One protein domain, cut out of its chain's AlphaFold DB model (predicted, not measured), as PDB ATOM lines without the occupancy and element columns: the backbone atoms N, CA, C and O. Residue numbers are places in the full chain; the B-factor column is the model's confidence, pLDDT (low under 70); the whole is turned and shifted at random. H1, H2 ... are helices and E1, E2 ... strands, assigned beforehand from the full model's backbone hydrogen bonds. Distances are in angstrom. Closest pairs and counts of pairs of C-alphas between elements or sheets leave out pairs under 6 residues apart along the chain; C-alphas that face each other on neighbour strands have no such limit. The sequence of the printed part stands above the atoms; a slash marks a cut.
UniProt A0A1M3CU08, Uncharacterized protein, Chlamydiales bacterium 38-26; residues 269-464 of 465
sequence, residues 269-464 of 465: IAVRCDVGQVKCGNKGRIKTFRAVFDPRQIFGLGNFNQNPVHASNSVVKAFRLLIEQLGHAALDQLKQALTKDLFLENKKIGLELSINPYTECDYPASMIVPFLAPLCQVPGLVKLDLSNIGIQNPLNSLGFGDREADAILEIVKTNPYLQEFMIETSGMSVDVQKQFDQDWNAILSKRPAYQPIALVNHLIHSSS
ATOM      1  N   ILE A 269      41.746   4.444   9.883       77.81
ATOM      2  CA  ILE A 269      41.617   2.978   9.913       77.81
ATOM      3  C   ILE A 269      41.809   2.323   8.549       77.81
ATOM      4  O   ILE A 269      42.397   1.253   8.489       77.81
ATOM      5  N   ALA A 270      41.349   2.954   7.467       80.31
ATOM      6  CA  ALA A 270      41.284   2.352   6.136       80.31
ATOM      7  C   ALA A 270      42.445   2.764   5.225       80.31
ATOM      8  O   ALA A 270      42.669   2.118   4.207       80.31
ATOM      9  N   VAL A 271      43.180   3.828   5.566       80.62
ATOM     10  CA  VAL A 271      44.344   4.284   4.802       80.62
ATOM     11  C   VAL A 271      45.583   4.289   5.680       80.62
ATOM     12  O   VAL A 271      45.672   5.040   6.649       80.62
ATOM     13  N   ARG A 272      46.582   3.488   5.304       80.50
ATOM     14  CA  ARG A 272      47.927   3.574   5.879       80.50
ATOM     15  C   ARG A 272      48.795   4.461   4.998       80.50
ATOM     16  O   ARG A 272      48.877   4.228   3.797       80.50
ATOM     17  N   CYS A 273      49.444   5.458   5.593       76.69
ATOM     18  CA  CYS A 273      50.377   6.333   4.888       76.69
ATOM     19  C   CYS A 273      51.822   5.956   5.225       76.69
ATOM     20  O   CYS A 273      52.255   6.124   6.362       76.69
ATOM     21  N   ASP A 274      52.564   5.502   4.220       75.69
ATOM     22  CA  ASP A 274      53.983   5.160   4.292       75.69
ATOM     23  C   ASP A 274      54.799   6.037   3.323       75.69
ATOM     24  O   ASP A 274      54.260   6.812   2.529       75.69
ATOM     25  N   VAL A 275      56.126   5.916   3.360       71.81
ATOM     26  CA  VAL A 275      57.009   6.529   2.358       71.81
ATOM     27  C   VAL A 275      57.351   5.488   1.294       71.81
ATOM     28  O   VAL A 275      57.979   4.476   1.599       71.81
ATOM     29  N   GLY A 276      56.977   5.756   0.047       66.19
ATOM     30  CA  GLY A 276      57.323   4.948  -1.120       66.19
ATOM     31  C   GLY A 276      58.428   5.568  -1.979       66.19
ATOM     32  O   GLY A 276      58.938   6.665  -1.707       66.19
ATOM     33  N   GLN A 277      58.824   4.841  -3.028       69.19
ATOM     34  CA  GLN A 277      59.699   5.340  -4.089       69.19
ATOM     35  C   GLN A 277      59.299   4.751  -5.445       69.19
ATOM     36  O   GLN A 277      59.156   3.540  -5.577       69.19
ATOM     37  N   VAL A 278      59.231   5.606  -6.463       65.94
ATOM     38  CA  VAL A 278      58.955   5.257  -7.863       65.94
ATOM     39  C   VAL A 278      60.169   5.603  -8.726       65.94
ATOM     40  O   VAL A 278      60.775   6.665  -8.570       65.94
ATOM     41  N   LYS A 279      60.566   4.714  -9.642       65.88
ATOM     42  CA  LYS A 279      61.622   4.999 -10.631       65.88
ATOM     43  C   LYS A 279      60.985   5.569 -11.899       65.88
ATOM     44  O   LYS A 279      60.204   4.883 -12.540       65.88
ATOM     45  N   CYS A 280      61.378   6.772 -12.316       61.72
ATOM     46  CA  CYS A 280      60.934   7.342 -13.593       61.72
ATOM     47  C   CYS A 280      62.055   7.251 -14.638       61.72
ATOM     48  O   CYS A 280      62.878   8.162 -14.769       61.72
ATOM     49  N   GLY A 281      62.095   6.130 -15.366       60.56
ATOM     50  CA  GLY A 281      63.079   5.872 -16.423       60.56
ATOM     51  C   GLY A 281      64.539   5.997 -15.957       60.56
ATOM     52  O   GLY A 281      64.868   5.733 -14.800       60.56
ATOM     53  N   ASN A 282      65.420   6.448 -16.855       52.84
ATOM     54  CA  ASN A 282      66.862   6.598 -16.595       52.84
ATOM     55  C   ASN A 282      67.244   7.875 -15.807       52.84
ATOM     56  O   ASN A 282      68.428   8.125 -15.609       52.84
ATOM     57  N   LYS A 283      66.280   8.709 -15.372       51.28
ATOM     58  CA  LYS A 283      66.528  10.093 -14.897       51.28
ATOM     59  C   LYS A 283      66.302  10.338 -13.388       51.28
ATOM     60  O   LYS A 283      66.322  11.487 -12.941       51.28
ATOM     61  N   GLY A 284      66.120   9.283 -12.583       59.12
ATOM     62  CA  GLY A 284      66.109   9.353 -11.107       59.12
ATOM     63  C   GLY A 284      64.821   8.859 -10.428       59.12
ATOM     64  O   GLY A 284      63.846   8.498 -11.091       59.12
ATOM     65  N   ARG A 285      64.822   8.823  -9.084       64.69
ATOM     66  CA  ARG A 285      63.714   8.315  -8.244       64.69
ATOM     67  C   ARG A 285      62.810   9.444  -7.736       64.69
ATOM     68  O   ARG A 285      63.301  10.505  -7.363       64.69
ATOM     69  N   ILE A 286      61.504   9.190  -7.688       68.69
ATOM     70  CA  ILE A 286      60.495  10.012  -7.014       68.69
ATOM     71  C   ILE A 286      60.189   9.373  -5.664       68.69
ATOM     72  O   ILE A 286      59.834   8.205  -5.605       68.69
ATOM     73  N   LYS A 287      60.352  10.120  -4.576       69.81
ATOM     74  CA  LYS A 287      59.868   9.735  -3.250       69.81
ATOM     75  C   LYS A 287      58.353   9.946  -3.220       69.81
ATOM     76  O   LYS A 287      57.883  11.017  -3.577       69.81
ATOM     77  N   THR A 288      57.582   8.961  -2.795       69.94
ATOM     78  CA  THR A 288      56.115   9.052  -2.779       69.94
ATOM     79  C   THR A 288      55.576   9.021  -1.350       69.94
ATOM     80  O   THR A 288      56.164   8.400  -0.465       69.94
ATOM     81  N   PHE A 289      54.462   9.710  -1.108       75.00
ATOM     82  CA  PHE A 289      53.551   9.388  -0.015       75.00
ATOM     83  C   PHE A 289      52.710   8.219  -0.488       75.00
ATOM     84  O   PHE A 289      51.911   8.370  -1.406       75.00
ATOM     85  N   ARG A 290      52.939   7.046   0.086       81.62
ATOM     86  CA  ARG A 290      52.215   5.837  -0.271       81.62
ATOM     87  C   ARG A 290      50.995   5.707   0.624       81.62
ATOM     88  O   ARG A 290      51.135   5.401   1.801       81.62
ATOM     89  N   ALA A 291      49.816   5.917   0.059       85.12
ATOM     90  CA  ALA A 291      48.536   5.597   0.665       85.12
ATOM     91  C   ALA A 291      48.154   4.154   0.298       85.12
ATOM     92  O   ALA A 291      48.010   3.810  -0.875       85.12
ATOM     93  N   VAL A 292      48.012   3.293   1.302       84.69
ATOM     94  CA  VAL A 292      47.546   1.914   1.138       84.69
ATOM     95  C   VAL A 292      46.113   1.823   1.645       84.69
ATOM     96  O   VAL A 292      45.882   1.995   2.841       84.69
ATOM     97  N   PHE A 293      45.168   1.578   0.741       86.88
ATOM     98  CA  PHE A 293      43.745   1.467   1.047       86.88
ATOM     99  C   PHE A 293      43.363   0.029   1.407       86.88
ATOM    100  O   PHE A 293      43.680  -0.903   0.669       86.88
ATOM    101  N   ASP A 294      42.671  -0.147   2.531       85.75
ATOM    102  CA  ASP A 294      42.217  -1.438   3.040       85.75
ATOM    103  C   ASP A 294      40.685  -1.579   2.923       85.75
ATOM    104  O   ASP A 294      39.950  -1.032   3.756       85.75
ATOM    105  N   PRO A 295      40.174  -2.331   1.929       82.88
ATOM    106  CA  PRO A 295      38.735  -2.481   1.709       82.88
ATOM    107  C   PRO A 295      38.014  -3.202   2.859       82.88
ATOM    108  O   PRO A 295      36.810  -3.009   3.028       82.88
ATOM    109  N   ARG A 296      38.722  -3.953   3.717       81.69
ATOM    110  CA  ARG A 296      38.129  -4.629   4.891       81.69
ATOM    111  C   ARG A 296      37.601  -3.643   5.913       81.69
ATOM    112  O   ARG A 296      36.575  -3.869   6.543       81.69
ATOM    113  N   GLN A 297      38.293  -2.521   6.053       87.31
ATOM    114  CA  GLN A 297      37.886  -1.450   6.958       87.31
ATOM    115  C   GLN A 297      36.657  -0.715   6.416       87.31
ATOM    116  O   GLN A 297      35.948  -0.055   7.173       87.31
ATOM    117  N   ILE A 298      36.379  -0.852   5.115       88.44
ATOM    118  CA  ILE A 298      35.197  -0.285   4.477       88.44
ATOM    119  C   ILE A 298      34.004  -1.222   4.578       88.44
ATOM    120  O   ILE A 298      32.954  -0.801   5.052       88.44
ATOM    121  N   PHE A 299      34.175  -2.468   4.143       85.50
ATOM    122  CA  PHE A 299      33.077  -3.400   3.889       85.50
ATOM    123  C   PHE A 299      32.980  -4.560   4.885       85.50
ATOM    124  O   PHE A 299      31.998  -5.296   4.860       85.50
ATOM    125  N   GLY A 300      33.980  -4.751   5.747       83.06
ATOM    126  CA  GLY A 300      34.085  -5.925   6.613       83.06
ATOM    127  C   GLY A 300      34.644  -7.148   5.890       83.06
ATOM    128  O   GLY A 300      35.147  -7.045   4.771       83.06
ATOM    129  N   LEU A 301      34.585  -8.306   6.548       80.19
ATOM    130  CA  LEU A 301      35.018  -9.601   6.010       80.19
ATOM    131  C   LEU A 301      33.786 -10.418   5.600       80.19
ATOM    132  O   LEU A 301      32.790 -10.422   6.324       80.19
ATOM    133  N   GLY A 302      33.848 -11.140   4.481       71.94
ATOM    134  CA  GLY A 302      32.735 -11.983   4.043       71.94
ATOM    135  C   GLY A 302      32.864 -12.498   2.612       71.94
ATOM    136  O   GLY A 302      33.809 -12.169   1.900       71.94
ATOM    137  N   ASN A 303      31.890 -13.314   2.195       71.94
ATOM    138  CA  ASN A 303      31.735 -13.749   0.806       71.94
ATOM    139  C   ASN A 303      30.772 -12.801   0.071       71.94
ATOM    140  O   ASN A 303      29.549 -12.975   0.104       71.94
ATOM    141  N   PHE A 304      31.337 -11.798  -0.595       73.50
ATOM    142  CA  PHE A 304      30.575 -10.742  -1.267       73.50
ATOM    143  C   PHE A 304      29.905 -11.189  -2.574       73.50
ATOM    144  O   PHE A 304      29.056 -10.471  -3.094       73.50
ATOM    145  N   ASN A 305      30.212 -12.389  -3.082       68.38
ATOM    146  CA  ASN A 305      29.479 -12.969  -4.212       68.38
ATOM    147  C   ASN A 305      28.086 -13.465  -3.802       68.38
ATOM    148  O   ASN A 305      27.167 -13.467  -4.615       68.38
ATOM    149  N   GLN A 306      27.932 -13.907  -2.550       69.75
ATOM    150  CA  GLN A 306      26.650 -14.380  -2.018       69.75
ATOM    151  C   GLN A 306      25.831 -13.239  -1.412       69.75
ATOM    152  O   GLN A 306      24.617 -13.201  -1.580       69.75
ATOM    153  N   ASN A 307      26.505 -12.303  -0.738       71.50
ATOM    154  CA  ASN A 307      25.892 -11.128  -0.127       71.50
ATOM    155  C   ASN A 307      26.552  -9.863  -0.692       71.50
ATOM    156  O   ASN A 307      27.489  -9.343  -0.079       71.50
ATOM    157  N   PRO A 308      26.118  -9.390  -1.873       71.94
ATOM    158  CA  PRO A 308      26.706  -8.210  -2.488       71.94
ATOM    159  C   PRO A 308      26.474  -6.981  -1.606       71.94
ATOM    160  O   PRO A 308      25.349  -6.674  -1.213       71.94
ATOM    161  N   VAL A 309      27.561  -6.267  -1.315       76.31
ATOM    162  CA  VAL A 309      27.542  -4.990  -0.597       76.31
ATOM    163  C   VAL A 309      28.035  -3.910  -1.547       76.31
ATOM    164  O   VAL A 309      29.079  -4.054  -2.179       76.31
ATOM    165  N   HIS A 310      27.294  -2.809  -1.639       80.94
ATOM    166  CA  HIS A 310      27.669  -1.669  -2.468       80.94
ATOM    167  C   HIS A 310      28.106  -0.492  -1.598       80.94
ATOM    168  O   HIS A 310      27.508  -0.208  -0.557       80.94
ATOM    169  N   ALA A 311      29.149   0.214  -2.038       84.81
ATOM    170  CA  ALA A 311      29.514   1.489  -1.437       84.81
ATOM    171  C   ALA A 311      28.383   2.494  -1.677       84.81
ATOM    172  O   ALA A 311      27.956   2.696  -2.813       84.81
ATOM    173  N   SER A 312      27.904   3.131  -0.612       90.12
ATOM    174  CA  SER A 312      26.936   4.214  -0.744       90.12
ATOM    175  C   SER A 312      27.593   5.459  -1.345       90.12
ATOM    176  O   SER A 312      28.813   5.641  -1.281       90.12
ATOM    177  N   ASN A 313      26.776   6.376  -1.862       91.69
ATOM    178  CA  ASN A 313      27.267   7.656  -2.373       91.69
ATOM    179  C   ASN A 313      28.045   8.452  -1.313       91.69
ATOM    180  O   ASN A 313      29.024   9.114  -1.648       91.69
ATOM    181  N   SER A 314      27.650   8.376  -0.039       92.94
ATOM    182  CA  SER A 314      28.346   9.050   1.062       92.94
ATOM    183  C   SER A 314      29.744   8.479   1.294       92.94
ATOM    184  O   SER A 314      30.693   9.241   1.462       92.94
ATOM    185  N   VAL A 315      29.890   7.152   1.228       93.69
ATOM    186  CA  VAL A 315      31.185   6.463   1.336       93.69
ATOM    187  C   VAL A 315      32.091   6.817   0.151       93.69
ATOM    188  O   VAL A 315      33.271   7.109   0.340       93.69
ATOM    189  N   VAL A 316      31.549   6.870  -1.068       92.38
ATOM    190  CA  VAL A 316      32.311   7.276  -2.264       92.38
ATOM    191  C   VAL A 316      32.745   8.745  -2.177       92.38
ATOM    192  O   VAL A 316      33.909   9.062  -2.433       92.38
ATOM    193  N   LYS A 317      31.848   9.649  -1.754       93.62
ATOM    194  CA  LYS A 317      32.173  11.064  -1.496       93.62
ATOM    195  C   LYS A 317      33.250  11.204  -0.415       93.62
ATOM    196  O   LYS A 317      34.170  11.997  -0.581       93.62
ATOM    197  N   ALA A 318      33.174  10.417   0.657       93.12
ATOM    198  CA  ALA A 318      34.168  10.412   1.728       93.12
ATOM    199  C   ALA A 318      35.560  10.013   1.223       93.12
ATOM    200  O   ALA A 318      36.550  10.682   1.518       93.12
ATOM    201  N   PHE A 319      35.633   8.954   0.411       92.31
ATOM    202  CA  PHE A 319      36.882   8.537  -0.216       92.31
ATOM    203  C   PHE A 319      37.455   9.638  -1.111       92.31
ATOM    204  O   PHE A 319      38.639   9.948  -0.996       92.31
ATOM    205  N   ARG A 320      36.613  10.279  -1.936       91.94
ATOM    206  CA  ARG A 320      37.009  11.419  -2.775       91.94
ATOM    207  C   ARG A 320      37.612  12.564  -1.952       91.94
ATOM    208  O   ARG A 320      38.700  13.027  -2.279       91.94
ATOM    209  N   LEU A 321      36.946  12.982  -0.875       89.62
ATOM    210  CA  LEU A 321      37.458  14.034   0.010       89.62
ATOM    211  C   LEU A 321      38.830  13.661   0.587       89.62
ATOM    212  O   LEU A 321      39.746  14.483   0.599       89.62
ATOM    213  N   LEU A 322      38.993  12.413   1.032       89.94
ATOM    214  CA  LEU A 322      40.244  11.928   1.610       89.94
ATOM    215  C   LEU A 322      41.400  11.949   0.601       89.94
ATOM    216  O   LEU A 322      42.474  12.471   0.901       89.94
ATOM    217  N   ILE A 323      41.209  11.384  -0.590       87.38
ATOM    218  CA  ILE A 323      42.277  11.315  -1.598       87.38
ATOM    219  C   ILE A 323      42.640  12.700  -2.151       87.38
ATOM    220  O   ILE A 323      43.816  12.947  -2.412       87.38
ATOM    221  N   GLU A 324      41.674  13.617  -2.279       87.38
ATOM    222  CA  GLU A 324      41.932  15.007  -2.669       87.38
ATOM    223  C   GLU A 324      42.790  15.702  -1.602       87.38
ATOM    224  O   GLU A 324      43.806  16.315  -1.936       87.38
ATOM    225  N   GLN A 325      42.462  15.533  -0.315       84.75
ATOM    226  CA  GLN A 325      43.265  16.061   0.795       84.75
ATOM    227  C   GLN A 325      44.694  15.502   0.804       84.75
ATOM    228  O   GLN A 325      45.651  16.262   0.972       84.75
ATOM    229  N   LEU A 326      44.861  14.194   0.590       82.38
ATOM    230  CA  LEU A 326      46.183  13.563   0.505       82.38
ATOM    231  C   LEU A 326      46.984  14.072  -0.702       82.38
ATOM    232  O   LEU A 326      48.179  14.347  -0.576       82.38
ATOM    233  N   GLY A 327      46.328  14.241  -1.851       82.00
ATOM    234  CA  GLY A 327      46.929  14.810  -3.054       82.00
ATOM    235  C   GLY A 327      47.410  16.245  -2.838       82.00
ATOM    236  O   GLY A 327      48.568  16.565  -3.115       82.00
ATOM    237  N   HIS A 328      46.565  17.098  -2.253       81.38
ATOM    238  CA  HIS A 328      46.933  18.471  -1.900       81.38
ATOM    239  C   HIS A 328      48.089  18.527  -0.898       81.38
ATOM    240  O   HIS A 328      49.045  19.270  -1.115       81.38
ATOM    241  N   ALA A 329      48.073  17.690   0.142       75.38
ATOM    242  CA  ALA A 329      49.163  17.625   1.112       75.38
ATOM    243  C   ALA A 329      50.501  17.218   0.465       75.38
ATOM    244  O   ALA A 329      51.553  17.765   0.811       75.38
ATOM    245  N   ALA A 330      50.479  16.289  -0.496       73.62
ATOM    246  CA  ALA A 330      51.666  15.908  -1.257       73.62
ATOM    247  C   ALA A 330      52.194  17.073  -2.114       73.62
ATOM    248  O   ALA A 330      53.403  17.324  -2.133       73.62
ATOM    249  N   LEU A 331      51.297  17.813  -2.778       72.56
ATOM    250  CA  LEU A 331      51.657  18.989  -3.574       72.56
ATOM    251  C   LEU A 331      52.211  20.137  -2.723       72.56
ATOM    252  O   LEU A 331      53.195  20.760  -3.117       72.56
ATOM    253  N   ASP A 332      51.635  20.404  -1.555       72.25
ATOM    254  CA  ASP A 332      52.111  21.462  -0.662       72.25
ATOM    255  C   ASP A 332      53.513  21.163  -0.134       72.25
ATOM    256  O   ASP A 332      54.376  22.044  -0.105       72.25
ATOM    257  N   GLN A 333      53.786  19.906   0.222       68.00
ATOM    258  CA  GLN A 333      55.133  19.494   0.612       68.00
ATOM    259  C   GLN A 333      56.130  19.612  -0.544       68.00
ATOM    260  O   GLN A 333      57.267  20.042  -0.332       68.00
ATOM    261  N   LEU A 334      55.706  19.299  -1.772       66.00
ATOM    262  CA  LEU A 334      56.511  19.522  -2.971       66.00
ATOM    263  C   LEU A 334      56.790  21.021  -3.192       66.00
ATOM    264  O   LEU A 334      57.940  21.396  -3.406       66.00
ATOM    265  N   LYS A 335      55.782  21.893  -3.060       67.75
ATOM    266  CA  LYS A 335      55.924  23.357  -3.166       67.75
ATOM    267  C   LYS A 335      56.873  23.922  -2.107       67.75
ATOM    268  O   LYS A 335      57.712  24.773  -2.406       67.75
ATOM    269  N   GLN A 336      56.785  23.439  -0.868       67.12
ATOM    270  CA  GLN A 336      57.692  23.843   0.209       67.12
ATOM    271  C   GLN A 336      59.131  23.375  -0.032       67.12
ATOM    272  O   GLN A 336      60.068  24.104   0.283       67.12
ATOM    273  N   ALA A 337      59.320  22.181  -0.599       63.06
ATOM    274  CA  ALA A 337      60.643  21.696  -0.980       63.06
ATOM    275  C   ALA A 337      61.243  22.532  -2.127       63.06
ATOM    276  O   ALA A 337      62.399  22.936  -2.032       63.06
ATOM    277  N   LEU A 338      60.437  22.863  -3.147       62.47
ATOM    278  CA  LEU A 338      60.795  23.731  -4.284       62.47
ATOM    279  C   LEU A 338      61.223  25.142  -3.862       62.47
ATOM    280  O   LEU A 338      62.122  25.719  -4.461       62.47
ATOM    281  N   THR A 339      60.597  25.694  -2.826       63.41
ATOM    282  CA  THR A 339      60.872  27.060  -2.346       63.41
ATOM    283  C   THR A 339      62.044  27.155  -1.366       63.41
ATOM    284  O   THR A 339      62.581  28.246  -1.189       63.41
ATOM    285  N   LYS A 340      62.448  26.050  -0.719       60.25
ATOM    286  CA  LYS A 340      63.484  26.044   0.335       60.25
ATOM    287  C   LYS A 340      64.846  25.479  -0.082       60.25
ATOM    288  O   LYS A 340      65.825  25.811   0.576       60.25
ATOM    289  N   ASP A 341      64.936  24.653  -1.125       52.75
ATOM    290  CA  ASP A 341      66.191  24.011  -1.553       52.75
ATOM    291  C   ASP A 341      66.511  24.315  -3.030       52.75
ATOM    292  O   ASP A 341      65.690  24.074  -3.908       52.75
ATOM    293  N   LEU A 342      67.741  24.759  -3.322       47.12
ATOM    294  CA  LEU A 342      68.263  24.955  -4.692       47.12
ATOM    295  C   LEU A 342      68.635  23.631  -5.403       47.12
ATOM    296  O   LEU A 342      68.836  23.619  -6.613       47.12
ATOM    297  N   PHE A 343      68.697  22.504  -4.680       46.97
ATOM    298  CA  PHE A 343      69.070  21.180  -5.206       46.97
ATOM    299  C   PHE A 343      67.843  20.271  -5.386       46.97
ATOM    300  O   PHE A 343      67.657  19.264  -4.700       46.97
ATOM    301  N   LEU A 344      66.976  20.652  -6.323       45.25
ATOM    302  CA  LEU A 344      65.677  20.013  -6.569       45.25
ATOM    303  C   LEU A 344      65.723  18.721  -7.378       45.25
ATOM    304  O   LEU A 344      64.723  18.008  -7.464       45.25
ATOM    305  N   GLU A 345      66.883  18.363  -7.924       45.44
ATOM    306  CA  GLU A 345      67.026  17.151  -8.734       45.44
ATOM    307  C   GLU A 345      66.760  15.857  -7.942       45.44
ATOM    308  O   GLU A 345      66.432  14.835  -8.545       45.44
ATOM    309  N   ASN A 346      66.787  15.907  -6.600       44.00
ATOM    310  CA  ASN A 346      66.723  14.726  -5.730       44.00
ATOM    311  C   ASN A 346      65.494  14.633  -4.803       44.00
ATOM    312  O   ASN A 346      65.329  13.619  -4.123       44.00
ATOM    313  N   LYS A 347      64.613  15.644  -4.752       50.19
ATOM    314  CA  LYS A 347      63.422  15.646  -3.875       50.19
ATOM    315  C   LYS A 347      62.141  15.760  -4.691       50.19
ATOM    316  O   LYS A 347      61.449  16.769  -4.677       50.19
ATOM    317  N   LYS A 348      61.831  14.699  -5.425       57.78
ATOM    318  CA  LYS A 348      60.605  14.601  -6.220       57.78
ATOM    319  C   LYS A 348      59.568  13.911  -5.337       57.78
ATOM    320  O   LYS A 348      59.789  12.763  -4.978       57.78
ATOM    321  N   ILE A 349      58.533  14.635  -4.914       63.53
ATOM    322  CA  ILE A 349      57.485  14.185  -3.983       63.53
ATOM    323  C   ILE A 349      56.178  13.997  -4.767       63.53
ATOM    324  O   ILE A 349      55.815  14.878  -5.541       63.53
ATOM    325  N   GLY A 350      55.478  12.876  -4.590       71.50
ATOM    326  CA  GLY A 350      54.177  12.604  -5.224       71.50
ATOM    327  C   GLY A 350      53.311  11.656  -4.394       71.50
ATOM    328  O   GLY A 350      53.782  11.129  -3.391       71.50
ATOM    329  N   LEU A 351      52.059  11.432  -4.790       80.75
ATOM    330  CA  LEU A 351      51.145  10.479  -4.156       80.75
ATOM    331  C   LEU A 351      51.177   9.139  -4.903       80.75
ATOM    332  O   LEU A 351      51.050   9.088  -6.126       80.75
ATOM    333  N   GLU A 352      51.338   8.053  -4.161       86.19
ATOM    334  CA  GLU A 352      51.140   6.682  -4.622       86.19
ATOM    335  C   GLU A 352      49.907   6.133  -3.916       86.19
ATOM    336  O   GLU A 352      49.849   6.156  -2.689       86.19
ATOM    337  N   LEU A 353      48.934   5.635  -4.672       86.44
ATOM    338  CA  LEU A 353      47.796   4.913  -4.120       86.44
ATOM    339  C   LEU A 353      47.926   3.438  -4.486       86.44
ATOM    340  O   LEU A 353      48.091   3.096  -5.654       86.44
ATOM    341  N   SER A 354      47.831   2.571  -3.487       85.44
ATOM    342  CA  SER A 354      47.792   1.121  -3.681       85.44
ATOM    343  C   SER A 354      46.658   0.522  -2.870       85.44
ATOM    344  O   SER A 354      46.339   1.026  -1.794       85.44
ATOM    345  N   ILE A 355      46.070  -0.561  -3.359       80.31
ATOM    346  CA  ILE A 355      45.085  -1.325  -2.591       80.31
ATOM    347  C   ILE A 355      45.793  -2.497  -1.919       80.31
ATOM    348  O   ILE A 355      46.622  -3.179  -2.527       80.31
ATOM    349  N   ASN A 356      45.525  -2.665  -0.625       72.38
ATOM    350  CA  ASN A 356      46.185  -3.656   0.211       72.38
ATOM    351  C   ASN A 356      45.884  -5.073  -0.314       72.38
ATOM    352  O   ASN A 356      44.702  -5.409  -0.433       72.38
ATOM    353  N   PRO A 357      46.897  -5.913  -0.603       59.81
ATOM    354  CA  PRO A 357      46.666  -7.299  -0.983       59.81
ATOM    355  C   PRO A 357      46.056  -8.070   0.178       59.81
ATOM    356  O   PRO A 357      46.579  -8.033   1.293       59.81
ATOM    357  N   TYR A 358      44.969  -8.794  -0.084       57.75
ATOM    358  CA  TYR A 358      44.407  -9.706   0.900       57.75
ATOM    359  C   TYR A 358      43.944 -11.003   0.248       57.75
ATOM    360  O   TYR A 358      43.023 -11.019  -0.556       57.75
ATOM    361  N   THR A 359      44.600 -12.098   0.621       55.34
ATOM    362  CA  THR A 359      44.357 -13.452   0.102       55.34
ATOM    363  C   THR A 359      43.177 -14.155   0.776       55.34
ATOM    364  O   THR A 359      42.794 -15.238   0.354       55.34
ATOM    365  N   GLU A 360      42.632 -13.580   1.851       53.59
ATOM    366  CA  GLU A 360      41.605 -14.211   2.698       53.59
ATOM    367  C   GLU A 360      40.175 -13.719   2.406       53.59
ATOM    368  O   GLU A 360      39.229 -14.201   3.027       53.59
ATOM    369  N   CYS A 361      39.989 -12.741   1.510       57.00
ATOM    370  CA  CYS A 361      38.673 -12.185   1.184       57.00
ATOM    371  C   CYS A 361      38.518 -11.955  -0.321       57.00
ATOM    372  O   CYS A 361      39.269 -11.195  -0.928       57.00
ATOM    373  N   ASP A 362      37.482 -12.570  -0.882       62.81
ATOM    374  CA  ASP A 362      37.083 -12.444  -2.279       62.81
ATOM    375  C   ASP A 362      36.326 -11.116  -2.487       62.81
ATOM    376  O   ASP A 362      35.093 -11.084  -2.468       62.81
ATOM    377  N   TYR A 363      37.045  -9.997  -2.639       71.69
ATOM    378  CA  TYR A 363      36.439  -8.718  -3.036       71.69
ATOM    379  C   TYR A 363      36.279  -8.662  -4.560       71.69
ATOM    380  O   TYR A 363      37.294  -8.559  -5.257       71.69
ATOM    381  N   PRO A 364      35.049  -8.690  -5.105       76.00
ATOM    382  CA  PRO A 364      34.852  -8.501  -6.533       76.00
ATOM    383  C   PRO A 364      35.236  -7.075  -6.932       76.00
ATOM    384  O   PRO A 364      34.952  -6.106  -6.218       76.00
ATOM    385  N   ALA A 365      35.833  -6.934  -8.114       78.06
ATOM    386  CA  ALA A 365      36.234  -5.648  -8.675       78.06
ATOM    387  C   ALA A 365      35.104  -4.601  -8.669       78.06
ATOM    388  O   ALA A 365      35.350  -3.421  -8.408       78.06
ATOM    389  N   SER A 366      33.853  -5.036  -8.856       78.50
ATOM    390  CA  SER A 366      32.653  -4.190  -8.825       78.50
ATOM    391  C   SER A 366      32.480  -3.377  -7.533       78.50
ATOM    392  O   SER A 366      31.883  -2.302  -7.573       78.50
ATOM    393  N   MET A 367      33.028  -3.824  -6.397       81.06
ATOM    394  CA  MET A 367      33.002  -3.069  -5.135       81.06
ATOM    395  C   MET A 367      34.003  -1.914  -5.106       81.06
ATOM    396  O   MET A 367      33.802  -0.942  -4.375       81.06
ATOM    397  N   ILE A 368      35.079  -2.011  -5.889       82.00
ATOM    398  CA  ILE A 368      36.125  -0.990  -5.959       82.00
ATOM    399  C   ILE A 368      35.842   0.039  -7.056       82.00
ATOM    400  O   ILE A 368      36.213   1.201  -6.906       82.00
ATOM    401  N   VAL A 369      35.135  -0.353  -8.121       84.88
ATOM    402  CA  VAL A 369      34.792   0.518  -9.263       84.88
ATOM    403  C   VAL A 369      34.250   1.898  -8.851       84.88
ATOM    404  O   VAL A 369      34.743   2.891  -9.389       84.88
ATOM    405  N   PRO A 370      33.328   2.039  -7.875       87.38
ATOM    406  CA  PRO A 370      32.844   3.357  -7.452       87.38
ATOM    407  C   PRO A 370      33.939   4.300  -6.924       87.38
ATOM    408  O   PRO A 370      33.799   5.519  -7.008       87.38
ATOM    409  N   PHE A 371      35.046   3.759  -6.410       87.56
ATOM    410  CA  PHE A 371      36.191   4.529  -5.920       87.56
ATOM    411  C   PHE A 371      37.192   4.907  -7.019       87.56
ATOM    412  O   PHE A 371      38.094   5.701  -6.759       87.56
ATOM    413  N   LEU A 372      37.032   4.397  -8.245       87.00
ATOM    414  CA  LEU A 372      37.916   4.706  -9.371       87.00
ATOM    415  C   LEU A 372      37.670   6.105  -9.944       87.00
ATOM    416  O   LEU A 372      38.624   6.839 -10.185       87.00
ATOM    417  N   ALA A 373      36.408   6.514 -10.105       86.25
ATOM    418  CA  ALA A 373      36.071   7.824 -10.669       86.25
ATOM    419  C   ALA A 373      36.698   9.011  -9.899       86.25
ATOM    420  O   ALA A 373      37.230   9.922 -10.537       86.25
ATOM    421  N   PRO A 374      36.735   9.011  -8.549       86.25
ATOM    422  CA  PRO A 374      37.489  10.003  -7.788       86.25
ATOM    423  C   PRO A 374      38.978  10.128  -8.166       86.25
ATOM    424  O   PRO A 374      39.532  11.216  -8.040       86.25
ATOM    425  N   LEU A 375      39.630   9.065  -8.659       87.81
ATOM    426  CA  LEU A 375      41.066   9.045  -8.993       87.81
ATOM    427  C   LEU A 375      41.413   9.827 -10.265       87.81
ATOM    428  O   LEU A 375      42.555  10.271 -10.423       87.81
ATOM    429  N   CYS A 376      40.435  10.058 -11.142       84.50
ATOM    430  CA  CYS A 376      40.598  10.757 -12.416       84.50
ATOM    431  C   CYS A 376      41.166  12.179 -12.277       84.50
ATOM    432  O   CYS A 376      41.808  12.668 -13.206       84.50
ATOM    433  N   GLN A 377      40.936  12.837 -11.136       78.56
ATOM    434  CA  GLN A 377      41.276  14.248 -10.905       78.56
ATOM    435  C   GLN A 377      42.179  14.469  -9.682       78.56
ATOM    436  O   GLN A 377      42.390  15.612  -9.282       78.56
ATOM    437  N   VAL A 378      42.735  13.406  -9.086       83.44
ATOM    438  CA  VAL A 378      43.535  13.549  -7.861       83.44
ATOM    439  C   VAL A 378      44.842  14.289  -8.155       83.44
ATOM    440  O   VAL A 378      45.670  13.786  -8.931       83.44
ATOM    441  N   PRO A 379      45.068  15.456  -7.526       77.62
ATOM    442  CA  PRO A 379      46.294  16.210  -7.703       77.62
ATOM    443  C   PRO A 379      47.498  15.422  -7.181       77.62
ATOM    444  O   PRO A 379      47.470  14.860  -6.090       77.62
ATOM    445  N   GLY A 380      48.578  15.389  -7.962       77.88
ATOM    446  CA  GLY A 380      49.829  14.764  -7.538       77.88
ATOM    447  C   GLY A 380      49.807  13.234  -7.454       77.88
ATOM    448  O   GLY A 380      50.777  12.678  -6.947       77.88
ATOM    449  N   LEU A 381      48.769  12.546  -7.948       86.69
ATOM    450  CA  LEU A 381      48.749  11.081  -8.061       86.69
ATOM    451  C   LEU A 381      49.753  10.622  -9.129       86.69
ATOM    452  O   LEU A 381      49.496  10.736 -10.321       86.69
ATOM    453  N   VAL A 382      50.906  10.115  -8.701       84.88
ATOM    454  CA  VAL A 382      52.012   9.690  -9.574       84.88
ATOM    455  C   VAL A 382      51.971   8.192  -9.852       84.88
ATOM    456  O   VAL A 382      52.387   7.764 -10.927       84.88
ATOM    457  N   LYS A 383      51.461   7.395  -8.911       87.75
ATOM    458  CA  LYS A 383      51.340   5.946  -9.067       87.75
ATOM    459  C   LYS A 383      49.988   5.445  -8.579       87.75
ATOM    460  O   LYS A 383      49.552   5.833  -7.496       87.75
ATOM    461  N   LEU A 384      49.376   4.562  -9.360       90.38
ATOM    462  CA  LEU A 384      48.170   3.833  -8.987       90.38
ATOM    463  C   LEU A 384      48.401   2.331  -9.165       90.38
ATOM    464  O   LEU A 384      48.725   1.875 -10.259       90.38
ATOM    465  N   ASP A 385      48.235   1.587  -8.078       88.00
ATOM    466  CA  ASP A 385      48.425   0.143  -8.023       88.00
ATOM    467  C   ASP A 385      47.116  -0.571  -7.649       88.00
ATOM    468  O   ASP A 385      46.654  -0.528  -6.502       88.00
ATOM    469  N   LEU A 386      46.519  -1.194  -8.665       86.00
ATOM    470  CA  LEU A 386      45.292  -1.985  -8.633       86.00
ATOM    471  C   LEU A 386      45.570  -3.482  -8.833       86.00
ATOM    472  O   LEU A 386      44.618  -4.242  -9.006       86.00
ATOM    473  N   SER A 387      46.835  -3.927  -8.831       80.38
ATOM    474  CA  SER A 387      47.178  -5.324  -9.149       80.38
ATOM    475  C   SER A 387      46.543  -6.319  -8.181       80.38
ATOM    476  O   SER A 387      46.306  -7.464  -8.527       80.38
ATOM    477  N   ASN A 388      46.241  -5.874  -6.962       72.69
ATOM    478  CA  ASN A 388      45.750  -6.740  -5.897       72.69
ATOM    479  C   ASN A 388      44.215  -6.814  -5.809       72.69
ATOM    480  O   ASN A 388      43.691  -7.283  -4.798       72.69
ATOM    481  N   ILE A 389      43.488  -6.321  -6.814       73.06
ATOM    482  CA  ILE A 389      42.028  -6.449  -6.877       73.06
ATOM    483  C   ILE A 389      41.668  -7.701  -7.669       73.06
ATOM    484  O   ILE A 389      42.014  -7.811  -8.840       73.06
ATOM    485  N   GLY A 390      40.885  -8.590  -7.052       60.62
ATOM    486  CA  GLY A 390      40.228  -9.677  -7.769       60.62
ATOM    487  C   GLY A 390      41.186 -10.736  -8.309       60.62
ATOM    488  O   GLY A 390      41.155 -11.050  -9.498       60.62
ATOM    489  N   ILE A 391      42.005 -11.315  -7.423       54.72
ATOM    490  CA  ILE A 391      42.809 -12.505  -7.734       54.72
ATOM    491  C   ILE A 391      41.862 -13.591  -8.266       54.72
ATOM    492  O   ILE A 391      40.839 -13.884  -7.643       54.72
ATOM    493  N   GLN A 392      42.185 -14.172  -9.426       48.94
ATOM    494  CA  GLN A 392      41.398 -15.249 -10.029       48.94
ATOM    495  C   GLN A 392      41.203 -16.395  -9.026       48.94
ATOM    496  O   GLN A 392      42.135 -17.135  -8.710       48.94
ATOM    497  N   ASN A 393      39.965 -16.571  -8.568       52.34
ATOM    498  CA  ASN A 393      39.535 -17.798  -7.924       52.34
ATOM    499  C   ASN A 393      39.063 -18.750  -9.043       52.34
ATOM    500  O   ASN A 393      38.214 -18.351  -9.844       52.34
ATOM    501  N   PRO A 394      39.558 -20.001  -9.130       49.62
ATOM    502  CA  PRO A 394      39.136 -20.968 -10.152       49.62
ATOM    503  C   PRO A 394      37.619 -21.204 -10.219       49.62
ATOM    504  O   PRO A 394      37.121 -21.737 -11.206       49.62
ATOM    505  N   LEU A 395      36.892 -20.840  -9.158       53.78
ATOM    506  CA  LEU A 395      35.453 -21.030  -9.024       53.78
ATOM    507  C   LEU A 395      34.616 -19.786  -9.377       53.78
ATOM    508  O   LEU A 395      33.433 -19.959  -9.645       53.78
ATOM    509  N   ASN A 396      35.182 -18.568  -9.384       56.12
ATOM    510  CA  ASN A 396      34.472 -17.310  -9.682       56.12
ATOM    511  C   ASN A 396      35.437 -16.227 -10.214       56.12
ATOM    512  O   ASN A 396      36.458 -15.943  -9.587       56.12
ATOM    513  N   SER A 397      35.088 -15.564 -11.325       57.69
ATOM    514  CA  SER A 397      35.823 -14.385 -11.812       57.69
ATOM    515  C   SER A 397      35.560 -13.189 -10.893       57.69
ATOM    516  O   SER A 397      34.438 -12.690 -10.824       57.69
ATOM    517  N   LEU A 398      36.590 -12.760 -10.163       65.56
ATOM    518  CA  LEU A 398      36.543 -11.634  -9.218       65.56
ATOM    519  C   LEU A 398      37.303 -10.397  -9.721       65.56
ATOM    520  O   LEU A 398      37.191  -9.326  -9.121       65.56
ATOM    521  N   GLY A 399      38.080 -10.553 -10.796       74.31
ATOM    522  CA  GLY A 399      38.889  -9.502 -11.413       74.31
ATOM    523  C   GLY A 399      38.067  -8.498 -12.216       74.31
ATOM    524  O   GLY A 399      36.859  -8.648 -12.397       74.31
ATOM    525  N   PHE A 400      38.736  -7.459 -12.714       81.56
ATOM    526  CA  PHE A 400      38.125  -6.496 -13.629       81.56
ATOM    527  C   PHE A 400      37.719  -7.182 -14.933       81.56
ATOM    528  O   PHE A 400      38.559  -7.805 -15.582       81.56
ATOM    529  N   GLY A 401      36.442  -7.072 -15.301       83.62
ATOM    530  CA  GLY A 401      35.909  -7.601 -16.547       83.62
ATOM    531  C   GLY A 401      35.804  -6.538 -17.636       83.62
ATOM    532  O   GLY A 401      36.183  -5.377 -17.465       83.62
ATOM    533  N   ASP A 402      35.239  -6.945 -18.772       87.69
ATOM    534  CA  ASP A 402      35.091  -6.092 -19.959       87.69
ATOM    535  C   ASP A 402      34.304  -4.806 -19.674       87.69
ATOM    536  O   ASP A 402      34.555  -3.768 -20.280       87.69
ATOM    537  N   ARG A 403      33.359  -4.857 -18.726       85.75
ATOM    538  CA  ARG A 403      32.501  -3.718 -18.368       85.75
ATOM    539  C   ARG A 403      33.243  -2.637 -17.594       85.75
ATOM    540  O   ARG A 403      32.837  -1.479 -17.625       85.75
ATOM    541  N   GLU A 404      34.302  -3.007 -16.881       86.12
ATOM    542  CA  GLU A 404      35.069  -2.089 -16.045       86.12
ATOM    543  C   GLU A 404      36.251  -1.458 -16.797       86.12
ATOM    544  O   GLU A 404      36.774  -0.436 -16.348       86.12
ATOM    545  N   ALA A 405      36.648  -2.018 -17.948       87.50
ATOM    546  CA  ALA A 405      37.811  -1.588 -18.727       87.50
ATOM    547  C   ALA A 405      37.805  -0.082 -19.047       87.50
ATOM    548  O   ALA A 405      38.799   0.604 -18.801       87.50
ATOM    549  N   ASP A 406      36.676   0.457 -19.516       85.94
ATOM    550  CA  ASP A 406      36.558   1.878 -19.866       85.94
ATOM    551  C   ASP A 406      36.714   2.796 -18.650       85.94
ATOM    552  O   ASP A 406      37.432   3.795 -18.711       85.94
ATOM    553  N   ALA A 407      36.087   2.442 -17.523       84.94
ATOM    554  CA  ALA A 407      36.155   3.230 -16.292       84.94
ATOM    555  C   ALA A 407      37.584   3.284 -15.729       84.94
ATOM    556  O   ALA A 407      38.024   4.315 -15.222       84.94
ATOM    557  N   ILE A 408      38.322   2.179 -15.844       87.94
ATOM    558  CA  ILE A 408      39.723   2.098 -15.429       87.94
ATOM    559  C   ILE A 408      40.605   2.919 -16.373       87.94
ATOM    560  O   ILE A 408      41.457   3.691 -15.924       87.94
ATOM    561  N   LEU A 409      40.393   2.774 -17.682       89.69
ATOM    562  CA  LEU A 409      41.168   3.479 -18.696       89.69
ATOM    563  C   LEU A 409      40.957   4.994 -18.609       89.69
ATOM    564  O   LEU A 409      41.890   5.757 -18.861       89.69
ATOM    565  N   GLU A 410      39.766   5.439 -18.205       91.12
ATOM    566  CA  GLU A 410      39.464   6.853 -17.998       91.12
ATOM    567  C   GLU A 410      40.405   7.501 -16.976       91.12
ATOM    568  O   GLU A 410      40.909   8.592 -17.230       91.12
ATOM    569  N   ILE A 411      40.775   6.806 -15.892       89.69
ATOM    570  CA  ILE A 411      41.752   7.322 -14.918       89.69
ATOM    571  C   ILE A 411      43.088   7.630 -15.603       89.69
ATOM    572  O   ILE A 411      43.688   8.688 -15.385       89.69
ATOM    573  N   VAL A 412      43.551   6.710 -16.454       89.19
ATOM    574  CA  VAL A 412      44.808   6.850 -17.198       89.19
ATOM    575  C   VAL A 412      44.694   7.927 -18.274       89.19
ATOM    576  O   VAL A 412      45.681   8.592 -18.573       89.19
ATOM    577  N   LYS A 413      43.515   8.151 -18.854       89.06
ATOM    578  CA  LYS A 413      43.290   9.228 -19.827       89.06
ATOM    579  C   LYS A 413      43.294  10.599 -19.158       89.06
ATOM    580  O   LYS A 413      43.957  11.510 -19.653       89.06
ATOM    581  N   THR A 414      42.594  10.750 -18.036       88.31
ATOM    582  CA  THR A 414      42.281  12.070 -17.481       88.31
ATOM    583  C   THR A 414      43.253  12.552 -16.422       88.31
ATOM    584  O   THR A 414      43.426  13.760 -16.305       88.31
ATOM    585  N   ASN A 415      43.881  11.669 -15.637       87.25
ATOM    586  CA  ASN A 415      44.757  12.118 -14.554       87.25
ATOM    587  C   ASN A 415      46.122  12.515 -15.131       87.25
ATOM    588  O   ASN A 415      46.870  11.615 -15.505       87.25
ATOM    589  N   PRO A 416      46.516  13.801 -15.188       80.12
ATOM    590  CA  PRO A 416      47.744  14.223 -15.869       80.12
ATOM    591  C   PRO A 416      49.020  13.963 -15.050       80.12
ATOM    592  O   PRO A 416      50.125  14.113 -15.565       80.12
ATOM    593  N   TYR A 417      48.889  13.597 -13.773       79.88
ATOM    594  CA  TYR A 417      50.018  13.369 -12.873       79.88
ATOM    595  C   TYR A 417      50.520  11.924 -12.926       79.88
ATOM    596  O   TYR A 417      51.697  11.692 -12.644       79.88
ATOM    597  N   LEU A 418      49.661  10.980 -13.326       86.50
ATOM    598  CA  LEU A 418      49.946   9.545 -13.299       86.50
ATOM    599  C   LEU A 418      51.153   9.184 -14.186       86.50
ATOM    600  O   LEU A 418      51.220   9.559 -15.357       86.50
ATOM    601  N   GLN A 419      52.127   8.476 -13.622       83.69
ATOM    602  CA  GLN A 419      53.352   8.034 -14.301       83.69
ATOM    603  C   GLN A 419      53.480   6.510 -14.310       83.69
ATOM    604  O   GLN A 419      54.032   5.950 -15.251       83.69
ATOM    605  N   GLU A 420      52.984   5.846 -13.267       86.50
ATOM    606  CA  GLU A 420      53.010   4.392 -13.133       86.50
ATOM    607  C   GLU A 420      51.598   3.887 -12.839       86.50
ATOM    608  O   GLU A 420      50.909   4.405 -11.957       86.50
ATOM    609  N   PHE A 421      51.164   2.887 -13.598       89.00
ATOM    610  CA  PHE A 421      49.870   2.241 -13.444       89.00
ATOM    611  C   PHE A 421      50.085   0.731 -13.434       89.00
ATOM    612  O   PHE A 421      50.780   0.205 -14.302       89.00
ATOM    613  N   MET A 422      49.538   0.054 -12.428       88.50
ATOM    614  CA  MET A 422      49.642  -1.394 -12.265       88.50
ATOM    615  C   MET A 422      48.244  -1.973 -12.091       88.50
ATOM    616  O   MET A 422      47.469  -1.471 -11.278       88.50
ATOM    617  N   ILE A 423      47.920  -3.016 -12.846       86.88
ATOM    618  CA  ILE A 423      46.618  -3.683 -12.806       86.88
ATOM    619  C   ILE A 423      46.750  -5.132 -13.277       86.88
ATOM    620  O   ILE A 423      47.580  -5.432 -14.134       86.88
ATOM    621  N   GLU A 424      45.913  -6.012 -12.733       82.25
ATOM    622  CA  GLU A 424      45.674  -7.346 -13.280       82.25
ATOM    623  C   GLU A 424      44.355  -7.352 -14.067       82.25
ATOM    624  O   GLU A 424      43.300  -6.980 -13.554       82.25
ATOM    625  N   THR A 425      44.409  -7.771 -15.330       78.62
ATOM    626  CA  THR A 425      43.276  -7.757 -16.280       78.62
ATOM    627  C   THR A 425      42.763  -9.164 -16.588       78.62
ATOM    628  O   THR A 425      42.153  -9.404 -17.624       78.62
ATOM    629  N   SER A 426      43.028 -10.124 -15.701       73.88
ATOM    630  CA  SER A 426      42.730 -11.549 -15.895       73.88
ATOM    631  C   SER A 426      41.227 -11.877 -15.954       73.88
ATOM    632  O   SER A 426      40.861 -12.997 -16.311       73.88
ATOM    633  N   GLY A 427      40.358 -10.920 -15.607       78.25
ATOM    634  CA  GLY A 427      38.903 -11.011 -15.754       78.25
ATOM    635  C   GLY A 427      38.361 -10.516 -17.103       78.25
ATOM    636  O   GLY A 427      37.181 -10.737 -17.380       78.25
ATOM    637  N   MET A 428      39.186  -9.867 -17.935       87.19
ATOM    638  CA  MET A 428      38.795  -9.361 -19.255       87.19
ATOM    639  C   MET A 428      38.893 -10.458 -20.323       87.19
ATOM    640  O   MET A 428      39.719 -11.370 -20.238       87.19
ATOM    641  N   SER A 429      38.071 -10.361 -21.364       88.81
ATOM    642  CA  SER A 429      38.215 -11.170 -22.571       88.81
ATOM    643  C   SER A 429      39.515 -10.823 -23.305       88.81
ATOM    644  O   SER A 429      40.022  -9.706 -23.217       88.81
ATOM    645  N   VAL A 430      40.065 -11.786 -24.052       88.94
ATOM    646  CA  VAL A 430      41.381 -11.657 -24.709       88.94
ATOM    647  C   VAL A 430      41.466 -10.420 -25.612       88.94
ATOM    648  O   VAL A 430      42.483  -9.724 -25.608       88.94
ATOM    649  N   ASP A 431      40.404 -10.129 -26.367       91.88
ATOM    650  CA  ASP A 431      40.374  -8.986 -27.284       91.88
ATOM    651  C   ASP A 431      40.333  -7.650 -26.527       91.88
ATOM    652  O   ASP A 431      41.091  -6.733 -26.853       91.88
ATOM    653  N   VAL A 432      39.508  -7.558 -25.475       90.50
ATOM    654  CA  VAL A 432      39.405  -6.359 -24.630       90.50
ATOM    655  C   VAL A 432      40.699  -6.127 -23.864       90.50
ATOM    656  O   VAL A 432      41.208  -5.010 -23.866       90.50
ATOM    657  N   GLN A 433      41.286  -7.175 -23.284       89.75
ATOM    658  CA  GLN A 433      42.568  -7.103 -22.593       89.75
ATOM    659  C   GLN A 433      43.664  -6.566 -23.514       89.75
ATOM    660  O   GLN A 433      44.382  -5.638 -23.153       89.75
ATOM    661  N   LYS A 434      43.784  -7.126 -24.723       91.19
ATOM    662  CA  LYS A 434      44.816  -6.714 -25.678       91.19
ATOM    663  C   LYS A 434      44.670  -5.244 -26.065       91.19
ATOM    664  O   LYS A 434      45.679  -4.546 -26.150       91.19
ATOM    665  N   GLN A 435      43.442  -4.782 -26.292       93.50
ATOM    666  CA  GLN A 435      43.168  -3.381 -26.606       93.50
ATOM    667  C   GLN A 435      43.461  -2.471 -25.406       93.50
ATOM    668  O   GLN A 435      44.184  -1.486 -25.540       93.50
ATOM    669  N   PHE A 436      42.967  -2.839 -24.223       91.25
ATOM    670  CA  PHE A 436      43.189  -2.111 -22.978       91.25
ATOM    671  C   PHE A 436      44.687  -1.949 -22.692       91.25
ATOM    672  O   PHE A 436      45.156  -0.824 -22.494       91.25
ATOM    673  N   ASP A 437      45.448  -3.045 -22.755       88.12
ATOM    674  CA  ASP A 437      46.892  -3.062 -22.523       88.12
ATOM    675  C   ASP A 437      47.661  -2.200 -23.518       88.12
ATOM    676  O   ASP A 437      48.635  -1.540 -23.149       88.12
ATOM    677  N   GLN A 438      47.229  -2.160 -24.777       90.88
ATOM    678  CA  GLN A 438      47.812  -1.262 -25.768       90.88
ATOM    679  C   GLN A 438      47.518   0.204 -25.440       90.88
ATOM    680  O   GLN A 438      48.433   1.031 -25.480       90.88
ATOM    681  N   ASP A 439      46.275   0.525 -25.085       91.31
ATOM    682  CA  ASP A 439      45.828   1.901 -24.894       91.31
ATOM    683  C   ASP A 439      46.485   2.568 -23.686       91.31
ATOM    684  O   ASP A 439      47.047   3.663 -23.817       91.31
ATOM    685  N   TRP A 440      46.486   1.926 -22.514       89.69
ATOM    686  CA  TRP A 440      47.058   2.556 -21.321       89.69
ATOM    687  C   TRP A 440      48.585   2.699 -21.431       89.69
ATOM    688  O   TRP A 440      49.131   3.749 -21.072       89.69
ATOM    689  N   ASN A 441      49.278   1.713 -22.017       86.81
ATOM    690  CA  ASN A 441      50.717   1.799 -22.288       86.81
ATOM    691  C   ASN A 441      51.043   2.898 -23.311       86.81
ATOM    692  O   ASN A 441      52.007   3.652 -23.136       86.81
ATOM    693  N   ALA A 442      50.242   3.033 -24.374       88.31
ATOM    694  CA  ALA A 442      50.412   4.090 -25.368       88.31
ATOM    695  C   ALA A 442      50.196   5.488 -24.770       88.31
ATOM    696  O   ALA A 442      50.890   6.431 -25.155       88.31
ATOM    697  N   ILE A 443      49.267   5.631 -23.817       87.94
ATOM    698  CA  ILE A 443      49.041   6.887 -23.096       87.94
ATOM    699  C   ILE A 443      50.233   7.202 -22.186       87.94
ATOM    700  O   ILE A 443      50.803   8.287 -22.297       87.94
ATOM    701  N   LEU A 444      50.641   6.275 -21.311       83.50
ATOM    702  CA  LEU A 444      51.704   6.538 -20.335       83.50
ATOM    703  C   LEU A 444      53.081   6.728 -20.983       83.50
ATOM    704  O   LEU A 444      53.828   7.607 -20.563       83.50
ATOM    705  N   SER A 445      53.408   5.981 -22.042       81.88
ATOM    706  CA  SER A 445      54.696   6.109 -22.750       81.88
ATOM    707  C   SER A 445      54.897   7.467 -23.432       81.88
ATOM    708  O   SER A 445      56.034   7.897 -23.627       81.88
ATOM    709  N   LYS A 446      53.805   8.164 -23.771       82.81
ATOM    710  CA  LYS A 446      53.835   9.516 -24.350       82.81
ATOM    711  C   LYS A 446      53.904  10.620 -23.296       82.81
ATOM    712  O   LYS A 446      54.107  11.781 -23.657       82.81
ATOM    713  N   ARG A 447      53.726  10.302 -22.009       77.69
ATOM    714  CA  ARG A 447      53.741  11.314 -20.949       77.69
ATOM    715  C   ARG A 447      55.167  11.772 -20.663       77.69
ATOM    716  O   ARG A 447      56.065  10.945 -20.495       77.69
ATOM    717  N   PRO A 448      55.406  13.089 -20.578       68.19
ATOM    718  CA  PRO A 448      56.717  13.590 -20.216       68.19
ATOM    719  C   PRO A 448      57.058  13.157 -18.788       68.19
ATOM    720  O   PRO A 448      56.307  13.412 -17.843       68.19
ATOM    721  N   ALA A 449      58.234  12.547 -18.620       61.19
ATOM    722  CA  ALA A 449      58.777  12.268 -17.298       61.19
ATOM    723  C   ALA A 449      58.814  13.573 -16.481       61.19
ATOM    724  O   ALA A 449      59.357  14.577 -16.943       61.19
ATOM    725  N   TYR A 450      58.257  13.545 -15.266       59.94
ATOM    726  CA  TYR A 450      58.169  14.690 -14.341       59.94
ATOM    727  C   TYR A 450      57.116  15.763 -14.662       59.94
ATOM    728  O   TYR A 450      57.203  16.875 -14.133       59.94
ATOM    729  N   GLN A 451      56.063  15.422 -15.410       58.38
ATOM    730  CA  GLN A 451      54.870  16.267 -15.571       58.38
ATOM    731  C   GLN A 451      54.319  16.862 -14.248       58.38
ATOM    732  O   GLN A 451      53.955  18.040 -14.253       58.38
ATOM    733  N   PRO A 452      54.348  16.155 -13.091       55.34
ATOM    734  CA  PRO A 452      53.933  16.736 -11.812       55.34
ATOM    735  C   PRO A 452      54.720  17.982 -11.387       55.34
ATOM    736  O   PRO A 452      54.137  18.909 -10.838       55.34
ATOM    737  N   ILE A 453      56.026  18.051 -11.674       54.53
ATOM    738  CA  ILE A 453      56.869  19.206 -11.316       54.53
ATOM    739  C   ILE A 453      56.564  20.394 -12.234       54.53
ATOM    740  O   ILE A 453      56.462  21.526 -11.766       54.53
ATOM    741  N   ALA A 454      56.369  20.144 -13.532       51.56
ATOM    742  CA  ALA A 454      56.002  21.182 -14.495       51.56
ATOM    743  C   ALA A 454      54.631  21.806 -14.173       51.56
ATOM    744  O   ALA A 454      54.483  23.027 -14.218       51.56
ATOM    745  N   LEU A 455      53.656  20.981 -13.777       55.25
ATOM    746  CA  LEU A 455      52.321  21.426 -13.368       55.25
ATOM    747  C   LEU A 455      52.350  22.215 -12.049       55.25
ATOM    748  O   LEU A 455      51.668  23.230 -11.927       55.25
ATOM    749  N   VAL A 456      53.187  21.817 -11.085       56.22
ATOM    750  CA  VAL A 456      53.362  22.563  -9.826       56.22
ATOM    751  C   VAL A 456      54.071  23.900 -10.045       56.22
ATOM    752  O   VAL A 456      53.638  24.903  -9.485       56.22
ATOM    753  N   ASN A 457      55.094  23.961 -10.902       50.09
ATOM    754  CA  ASN A 457      55.724  25.233 -11.274       50.09
ATOM    755  C   ASN A 457      54.724  26.179 -11.954       50.09
ATOM    756  O   ASN A 457      54.699  27.369 -11.642       50.09
ATOM    757  N   HIS A 458      53.847  25.659 -12.817       51.34
ATOM    758  CA  HIS A 458      52.784  26.455 -13.430       51.34
ATOM    759  C   HIS A 458      51.801  27.014 -12.383       51.34
ATOM    760  O   HIS A 458      51.428  28.180 -12.472       51.34
ATOM    761  N   LEU A 459      51.432  26.224 -11.366       52.31
ATOM    762  CA  LEU A 459      50.558  26.654 -10.261       52.31
ATOM    763  C   LEU A 459      51.211  27.703  -9.342       52.31
ATOM    764  O   LEU A 459      50.526  28.591  -8.830       52.31
ATOM    765  N   ILE A 460      52.527  27.620  -9.121       50.28
ATOM    766  CA  ILE A 460      53.292  28.607  -8.337       50.28
ATOM    767  C   ILE A 460      53.365  29.946  -9.085       50.28
ATOM    768  O   ILE A 460      53.170  31.002  -8.483       50.28
ATOM    769  N   HIS A 461      53.597  29.918 -10.398       46.28
ATOM    770  CA  HIS A 461      53.720  31.138 -11.196       46.28
ATOM    771  C   HIS A 461      52.373  31.797 -11.530       46.28
ATOM    772  O   HIS A 461      52.321  33.019 -11.604       46.28
ATOM    773  N   SER A 462      51.275  31.040 -11.634       40.12
ATOM    774  CA  SER A 462      49.930  31.596 -11.862       40.12
ATOM    775  C   SER A 462      49.274  32.207 -10.617       40.12
ATOM    776  O   SER A 462      48.263  32.885 -10.733       40.12
ATOM    777  N   SER A 463      49.812  31.955  -9.419       38.91
ATOM    778  CA  SER A 463      49.344  32.566  -8.161       38.91
ATOM    779  C   SER A 463      50.130  33.829  -7.774       38.91
ATOM    780  O   SER A 463      49.936  34.372  -6.689       38.91
ATOM    781  N   SER A 464      51.010  34.296  -8.670       36.62
ATOM    782  CA  SER A 464      51.869  35.478  -8.503       36.62
ATOM    783  C   SER A 464      51.479  36.649  -9.423       36.62
ATOM    784  O   SER A 464      52.219  37.630  -9.495       36.62
TER     785      SER A 464
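What this domain is: This is residues 269 to 464 of the 465 residues of an uncharacterized protein of Chlamydiales bacterium 38-26 (UniProt A0A1M3CU08). A strongly twisted, curled sheet of five strands has the long helix H2 across one face, running along its strands, and from H2 the helices H3, H4 and H5 follow one another in a curved row that reaches past the edge strand E5. The hairpin E1 and E2 makes the other side of the sheet, with E1 as its edge strand, and the last helix, H6, has its centre farthest of the elements from the mean of the C-alphas, at 20.8 A. The printed part has 196 residues, with six named helices and five named strands in the order E1 E2 H1 H2 E3 H3 E4 H4 E5 H5 H6. The sheet is mixed, E1 E2 E3 E4 E5 from edge to edge, and the class is mixed, helices and strands. The whole is compact, with a radius of gyration of the C-alphas of 17.5 A, and elongated, spanning 57 by 37 by 26 A.

Where its parts are: E1, residues 271 to 279, is 23.2 A long, begins at C-alpha 271 (44.344, 4.284, 4.802) and bends by 63 degrees at residue 274. E2, residues 285 to 293, is 23.1 A long and bends by 50 degrees at residue 289. E3 is residues 349 to 355, 19.9 A; E4, residues 381 to 386, 13.5 A; E5, residues 420 to 423, 10.3 A. H2, residues 313 to 340, is 40.7 A long and ends at C-alpha 340 (63.484, 26.044, 0.335). H1 is residues 295 to 299, 6.1 A; H3, residues 373 to 377, 8.3 A; H4, residues 405 to 414, 14.4 A; H5, residues 430 to 445, 22.3 A. H6, residues 451 to 462, is 16.5 A long and ends at C-alpha 462 (49.930, 31.596, -11.862).

How they stand to each other: E1 and E2 are an antiparallel hairpin, with N 274 and O 290 2.8 A apart. E2 and E3 are parallel, with N 291 and O 352 at 2.8 A; so are E3 and E4, with N 385 and O 353 at 2.9 A, and E4 and E5, with N 386 and O 422 at 2.8 A. Three strand-helix-strand units, parallel neighbour strands joined through helices, have right-handed crossovers: E2, H1 H2, E3; E3, H3, E4; E4, H4, E5. H2 is on the sheet, making two layers, helix over sheet, at a height of 9.5 A over E2 and E3; the closest C-alphas of H2 and E3 are those of Leu 334 and Ile 349, 5.5 A apart. H2 touches H3 with residues 319 to 323 alone, closest at the C-alphas of Arg 320 and Pro 374, 5.2 A. H3 touches H4, closest at the C-alphas of Cys 376 and Ile 411, 4.4 A. H4 touches H5 at a shallow tilt of 8 degrees, the same way; their closest C-alphas, of Val 412 and Trp 440, are 6.4 A apart. H6 and H2 only just touch, with 3 pairs of C-alphas within 8 A, the closest those of Val 456 and Lys 335 at 7.2 A, about perpendicular at 77 degrees. H4, H5 and H6 only graze the sheet; H1 and H3 are not on it. In H1, H2 and H6 every O i to N i+4 pair is within hydrogen-bond range; in H4 4 of 6 are, in H5 11 of 12, and in H3 0 of 1, beside 1 of 2 O i to N i+3 pairs.

The domain as a whole: The C-alphas farthest apart, of Leu 395 and Ser 464, are 58.8 A apart. The printed part has no cut. The links H1 to H2, E3 to H3 and E4 to H4 are long. The mean pLDDT of the printed part is 75.1; 64 residues are under 70, among them 333 to 349 and 448 to 464.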